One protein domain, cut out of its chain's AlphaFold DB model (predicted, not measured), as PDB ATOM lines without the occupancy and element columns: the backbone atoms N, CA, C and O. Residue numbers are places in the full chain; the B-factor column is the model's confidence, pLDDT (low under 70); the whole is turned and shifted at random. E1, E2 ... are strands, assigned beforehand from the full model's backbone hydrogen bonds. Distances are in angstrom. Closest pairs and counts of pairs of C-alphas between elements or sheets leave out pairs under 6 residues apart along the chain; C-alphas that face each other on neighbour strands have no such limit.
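What this domain is: This is residues 17 to 60 of the 299 residues of the protein "PAZ domain-containing protein" of Dibothriocephalus latus (UniProt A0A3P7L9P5). With little regular structure, this is one long hairpin of E2 and E3, with a loose loop of chain, including short E1, near the end where E2 begins and E3 ends. Residues 17 to 18 fold back beside E1. The printed part has 44 residues and is all strand, in the order E1, E2, E3, with 17 residues in named elements; E2 and E3 form an antiparallel sheet. It is loose, with a radius of gyration of the C-alphas of 13.1 A, and elongated, spanning 36 by 20 by 16 A.

How they stand to each other: E1, residues 24 to 26, pairs with no named strand, but residues 17 to 18 pair antiparallel with its residues 24 to 25. E2, residues 38 to 44, and E3, residues 53 to 59, form an antiparallel hairpin at 154 degrees. N 40 and O 57 are within hydrogen-bond range at 2.8 A. E1 is apart from E2 and E3.

Where its parts are: C-alpha 24 begins E1 at (-35.423, -21.114, 27.846). E2 is 18.8 A long and E3 19.0 A, ending at C-alpha 59, (-30.678, -15.137, 23.449).

The domain as a whole: The C-alphas farthest apart, of Lys 28 and Arg 50, are 37.0 A apart. The printed part has no cut. The link from E1 to E2 is long. Residues 45 to 51 are under pLDDT 70.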
ATOM      1  N   PHE A  17     -35.350 -26.674  27.462       84.44
ATOM      2  CA  PHE A  17     -36.771 -26.605  27.776       84.44
ATOM      3  C   PHE A  17     -37.296 -25.187  27.591       84.44
ATOM      4  O   PHE A  17     -36.785 -24.233  28.173       84.44
ATOM      5  N   TYR A  18     -38.367 -25.050  26.819       81.25
ATOM      6  CA  TYR A  18     -39.004 -23.760  26.566       81.25
ATOM      7  C   TYR A  18     -40.317 -23.642  27.332       81.25
ATOM      8  O   TYR A  18     -41.158 -24.543  27.258       81.25
ATOM      9  N   ASN A  19     -40.504 -22.523  28.034       75.81
ATOM     10  CA  ASN A  19     -41.668 -22.303  28.891       75.81
ATOM     11  C   ASN A  19     -42.921 -21.800  28.150       75.81
ATOM     12  O   ASN A  19     -43.949 -21.576  28.790       75.81
ATOM     13  N   GLY A  20     -42.850 -21.609  26.828       70.19
ATOM     14  CA  GLY A  20     -43.945 -21.049  26.032       70.19
ATOM     15  C   GLY A  20     -43.965 -19.516  25.968       70.19
ATOM     16  O   GLY A  20     -44.924 -18.963  25.439       70.19
ATOM     17  N   GLY A  21     -42.950 -18.832  26.513       79.12
ATOM     18  CA  GLY A  21     -42.841 -17.370  26.528       79.12
ATOM     19  C   GLY A  21     -41.458 -16.847  26.127       79.12
ATOM     20  O   GLY A  21     -41.085 -16.861  24.967       79.12
ATOM     21  N   ARG A  22     -40.692 -16.295  27.072       84.69
ATOM     22  CA  ARG A  22     -39.359 -15.712  26.795       84.69
ATOM     23  C   ARG A  22     -38.217 -16.429  27.507       84.69
ATOM     24  O   ARG A  22     -37.086 -15.961  27.449       84.69
ATOM     25  N   ILE A  23     -38.512 -17.516  28.223       87.06
ATOM     26  CA  ILE A  23     -37.522 -18.212  29.045       87.06
ATOM     27  C   ILE A  23     -37.263 -19.589  28.457       87.06
ATOM     28  O   ILE A  23     -38.175 -20.386  28.219       87.06
ATOM     29  N   VAL A  24     -35.979 -19.842  28.261       87.81
ATOM     30  CA  VAL A  24     -35.423 -21.114  27.846       87.81
ATOM     31  C   VAL A  24     -34.499 -21.576  28.967       87.81
ATOM     32  O   VAL A  24     -33.656 -20.810  29.427       87.81
ATOM     33  N   CYS A  25     -34.686 -22.807  29.427       88.88
ATOM     34  CA  CYS A  25     -33.883 -23.428  30.473       88.88
ATOM     35  C   CYS A  25     -33.070 -24.563  29.857       88.88
ATOM     36  O   CYS A  25     -33.607 -25.307  29.048       88.88
ATOM     37  N   SER A  26     -31.822 -24.755  30.264       89.38
ATOM     38  CA  SER A  26     -31.020 -25.914  29.863       89.38
ATOM     39  C   SER A  26     -30.306 -26.493  31.078       89.38
ATOM     40  O   SER A  26     -30.039 -25.781  32.047       89.38
ATOM     41  N   PHE A  27     -30.000 -27.792  31.047       86.50
ATOM     42  CA  PHE A  27     -29.234 -28.420  32.129       86.50
ATOM     43  C   PHE A  27     -27.760 -28.028  32.124       86.50
ATOM     44  O   PHE A  27     -27.110 -28.046  33.168       86.50
ATOM     45  N   LYS A  28     -27.229 -27.693  30.947       87.81
ATOM     46  CA  LYS A  28     -25.850 -27.248  30.757       87.81
ATOM     47  C   LYS A  28     -25.835 -25.839  30.176       87.81
ATOM     48  O   LYS A  28     -26.735 -25.514  29.397       87.81
ATOM     49  N   PRO A  29     -24.825 -25.012  30.496       86.69
ATOM     50  CA  PRO A  29     -24.652 -23.720  29.846       86.69
ATOM     51  C   PRO A  29     -24.666 -23.867  28.323       86.69
ATOM     52  O   PRO A  29     -23.985 -24.729  27.763       86.69
ATOM     53  N   LEU A  30     -25.465 -23.036  27.656       86.75
ATOM     54  CA  LEU A  30     -25.516 -23.015  26.200       86.75
ATOM     55  C   LEU A  30     -24.222 -22.409  25.659       86.75
ATOM     56  O   LEU A  30     -23.778 -21.353  26.112       86.75
ATOM     57  N   LYS A  31     -23.627 -23.074  24.669       83.44
ATOM     58  CA  LYS A  31     -22.387 -22.616  24.044       83.44
ATOM     59  C   LYS A  31     -22.573 -21.207  23.464       83.44
ATOM     60  O   LYS A  31     -23.570 -20.946  22.792       83.44
ATOM     61  N   ASP A  32     -21.615 -20.326  23.746       83.94
ATOM     62  CA  ASP A  32     -21.532 -18.943  23.253       83.94
ATOM     63  C   ASP A  32     -22.666 -18.000  23.722       83.94
ATOM     64  O   ASP A  32     -22.695 -16.829  23.346       83.94
ATOM     65  N   VAL A  33     -23.571 -18.465  24.594       87.00
ATOM     66  CA  VAL A  33     -24.633 -17.641  25.192       87.00
ATOM     67  C   VAL A  33     -24.137 -17.051  26.509       87.00
ATOM     68  O   VAL A  33     -23.998 -17.757  27.504       87.00
ATOM     69  N   THR A  34     -23.922 -15.737  26.537       88.50
ATOM     70  CA  THR A  34     -23.500 -14.997  27.739       88.50
ATOM     71  C   THR A  34     -24.572 -14.001  28.193       88.50
ATOM     72  O   THR A  34     -25.649 -13.890  27.598       88.50
ATOM     73  N   THR A  35     -24.297 -13.254  29.263       89.50
ATOM     74  CA  THR A  35     -25.188 -12.206  29.793       89.50
ATOM     75  C   THR A  35     -25.320 -10.990  28.870       89.50
ATOM     76  O   THR A  35     -26.338 -10.299  28.921       89.50
ATOM     77  N   GLN A  36     -24.336 -10.745  27.995       86.62
ATOM     78  CA  GLN A  36     -24.351  -9.641  27.023       86.62
ATOM     79  C   GLN A  36     -25.379  -9.860  25.903       86.62
ATOM     80  O   GLN A  36     -25.861  -8.901  25.305       86.62
ATOM     81  N   GLY A  37     -25.787 -11.115  25.695       85.81
ATOM     82  CA  GLY A  37     -26.749 -11.514  24.681       85.81
ATOM     83  C   GLY A  37     -26.143 -11.639  23.291       85.81
ATOM     84  O   GLY A  37     -25.219 -10.925  22.915       85.81
ATOM     85  N   MET A  38     -26.683 -12.575  22.521       86.56
ATOM     86  CA  MET A  38     -26.277 -12.836  21.148       86.56
ATOM     87  C   MET A  38     -27.505 -12.858  20.243       86.56
ATOM     88  O   MET A  38     -28.541 -13.427  20.601       86.56
ATOM     89  N   THR A  39     -27.388 -12.230  19.076       88.88
ATOM     90  CA  THR A  39     -28.429 -12.276  18.044       88.88
ATOM     91  C   THR A  39     -28.249 -13.536  17.210       88.88
ATOM     92  O   THR A  39     -27.125 -13.876  16.844       88.88
ATOM     93  N   LYS A  40     -29.351 -14.226  16.927       83.56
ATOM     94  CA  LYS A  40     -29.415 -15.423  16.093       83.56
ATOM     95  C   LYS A  40     -30.493 -15.271  15.037       83.56
ATOM     96  O   LYS A  40     -31.478 -14.562  15.242       83.56
ATOM     97  N   GLU A  41     -30.274 -15.950  13.925       86.69
ATOM     98  CA  GLU A  41     -31.202 -16.057  12.809       86.69
ATOM     99  C   GLU A  41     -31.347 -17.543  12.475       86.69
ATOM    100  O   GLU A  41     -30.347 -18.252  12.364       86.69
ATOM    101  N   GLU A  42     -32.584 -18.025  12.392       80.56
ATOM    102  CA  GLU A  42     -32.912 -19.407  12.042       80.56
ATOM    103  C   GLU A  42     -33.955 -19.422  10.929       80.56
ATOM    104  O   GLU A  42     -34.970 -18.732  11.021       80.56
ATOM    105  N   CYS A  43     -33.725 -20.230   9.897       80.62
ATOM    106  CA  CYS A  43     -34.736 -20.478   8.877       80.62
ATOM    107  C   CYS A  43     -35.813 -21.408   9.448       80.62
ATOM    108  O   CYS A  43     -35.507 -22.466  10.002       80.62
ATOM    109  N   ILE A  44     -37.072 -21.007   9.312       79.12
ATOM    110  CA  ILE A  44     -38.245 -21.795   9.674       79.12
ATOM    111  C   ILE A  44     -38.855 -22.340   8.387       79.12
ATOM    112  O   ILE A  44     -38.947 -21.633   7.387       79.12
ATOM    113  N   GLU A  45     -39.290 -23.597   8.424       67.38
ATOM    114  CA  GLU A  45     -40.069 -24.187   7.338       67.38
ATOM    115  C   GLU A  45     -41.394 -23.428   7.180       67.38
ATOM    116  O   GLU A  45     -42.238 -23.422   8.083       67.38
ATOM    117  N   ASP A  46     -41.574 -22.781   6.028       68.00
ATOM    118  CA  ASP A  46     -42.871 -22.251   5.631       68.00
ATOM    119  C   ASP A  46     -43.766 -23.418   5.211       68.00
ATOM    120  O   ASP A  46     -43.544 -24.047   4.179       68.00
ATOM    121  N   GLN A  47     -44.809 -23.693   6.000       60.88
ATOM    122  CA  GLN A  47     -45.790 -24.745   5.702       60.88
ATOM    123  C   GLN A  47     -46.527 -24.528   4.372       60.88
ATOM    124  O   GLN A  47     -47.255 -25.409   3.923       60.88
ATOM    125  N   LEU A  48     -46.396 -23.343   3.775       68.88
ATOM    126  CA  LEU A  48     -47.061 -22.963   2.540       68.88
ATOM    127  C   LEU A  48     -46.077 -22.807   1.371       68.88
ATOM    128  O   LEU A  48     -46.530 -22.479   0.277       68.88
ATOM    129  N   GLU A  49     -44.778 -23.033   1.610       68.31
ATOM    130  CA  GLU A  49     -43.681 -22.955   0.630       68.31
ATOM    131  C   GLU A  49     -43.664 -21.650  -0.190       68.31
ATOM    132  O   GLU A  49     -43.261 -21.639  -1.352       68.31
ATOM    133  N   ARG A  50     -44.139 -20.538   0.385       64.69
ATOM    134  CA  ARG A  50     -44.277 -19.270  -0.340       64.69
ATOM    135  C   ARG A  50     -42.986 -18.472  -0.335       64.69
ATOM    136  O   ARG A  50     -42.669 -17.896  -1.366       64.69
ATOM    137  N   ASP A  51     -42.262 -18.466   0.786       66.06
ATOM    138  CA  ASP A  51     -41.013 -17.718   0.967       66.06
ATOM    139  C   ASP A  51     -40.083 -18.375   2.013       66.06
ATOM    140  O   ASP A  51     -40.515 -19.161   2.859       66.06
ATOM    141  N   GLU A  52     -38.795 -18.005   2.008       71.88
ATOM    142  CA  GLU A  52     -37.865 -18.332   3.099       71.88
ATOM    143  C   GLU A  52     -38.200 -17.503   4.354       71.88
ATOM    144  O   GLU A  52     -37.883 -16.315   4.453       71.88
ATOM    145  N   LEU A  53     -38.838 -18.127   5.350       76.44
ATOM    146  CA  LEU A  53     -39.115 -17.489   6.637       76.44
ATOM    147  C   LEU A  53     -37.873 -17.527   7.532       76.44
ATOM    148  O   LEU A  53     -37.428 -18.592   7.950       76.44
ATOM    149  N   VAL A  54     -37.344 -16.357   7.896       82.38
ATOM    150  CA  VAL A  54     -36.207 -16.235   8.822       82.38
ATOM    151  C   VAL A  54     -36.667 -15.648  10.155       82.38
ATOM    152  O   VAL A  54     -37.164 -14.523  10.229       82.38
ATOM    153  N   LEU A  55     -36.464 -16.395  11.241       83.19
ATOM    154  CA  LEU A  55     -36.682 -15.932  12.606       83.19
ATOM    155  C   LEU A  55     -35.401 -15.331  13.170       83.19
ATOM    156  O   LEU A  55     -34.444 -16.043  13.471       83.19
ATOM    157  N   LYS A  56     -35.429 -14.023  13.409       89.00
ATOM    158  CA  LYS A  56     -34.379 -13.308  14.134       89.00
ATOM    159  C   LYS A  56     -34.737 -13.164  15.609       89.00
ATOM    160  O   LYS A  56     -35.788 -12.617  15.943       89.00
ATOM    161  N   TYR A  57     -33.860 -13.610  16.503       87.81
ATOM    162  CA  TYR A  57     -34.072 -13.534  17.948       87.81
ATOM    163  C   TYR A  57     -32.777 -13.237  18.713       87.81
ATOM    164  O   TYR A  57     -31.676 -13.406  18.204       87.81
ATOM    165  N   VAL A  58     -32.905 -12.778  19.960       90.38
ATOM    166  CA  VAL A  58     -31.769 -12.535  20.861       90.38
ATOM    167  C   VAL A  58     -31.861 -13.491  22.040       90.38
ATOM    168  O   VAL A  58     -32.884 -13.530  22.724       90.38
ATOM    169  N   ILE A  59     -30.788 -14.232  22.301       90.56
ATOM    170  CA  ILE A  59     -30.678 -15.137  23.449       90.56
ATOM    171  C   ILE A  59     -29.567 -14.661  24.385       90.56
ATOM    172  O   ILE A  59     -28.480 -14.299  23.943       90.56
ATOM    173  N   LYS A  60     -29.848 -14.634  25.690       93.19
ATOM    174  CA  LYS A  60     -28.893 -14.231  26.729       93.19
ATOM    175  C   LYS A  60     -29.069 -15.067  27.987       93.19
ATOM    176  O   LYS A  60     -30.190 -15.453  28.317       93.19
TER     177      LYS A  60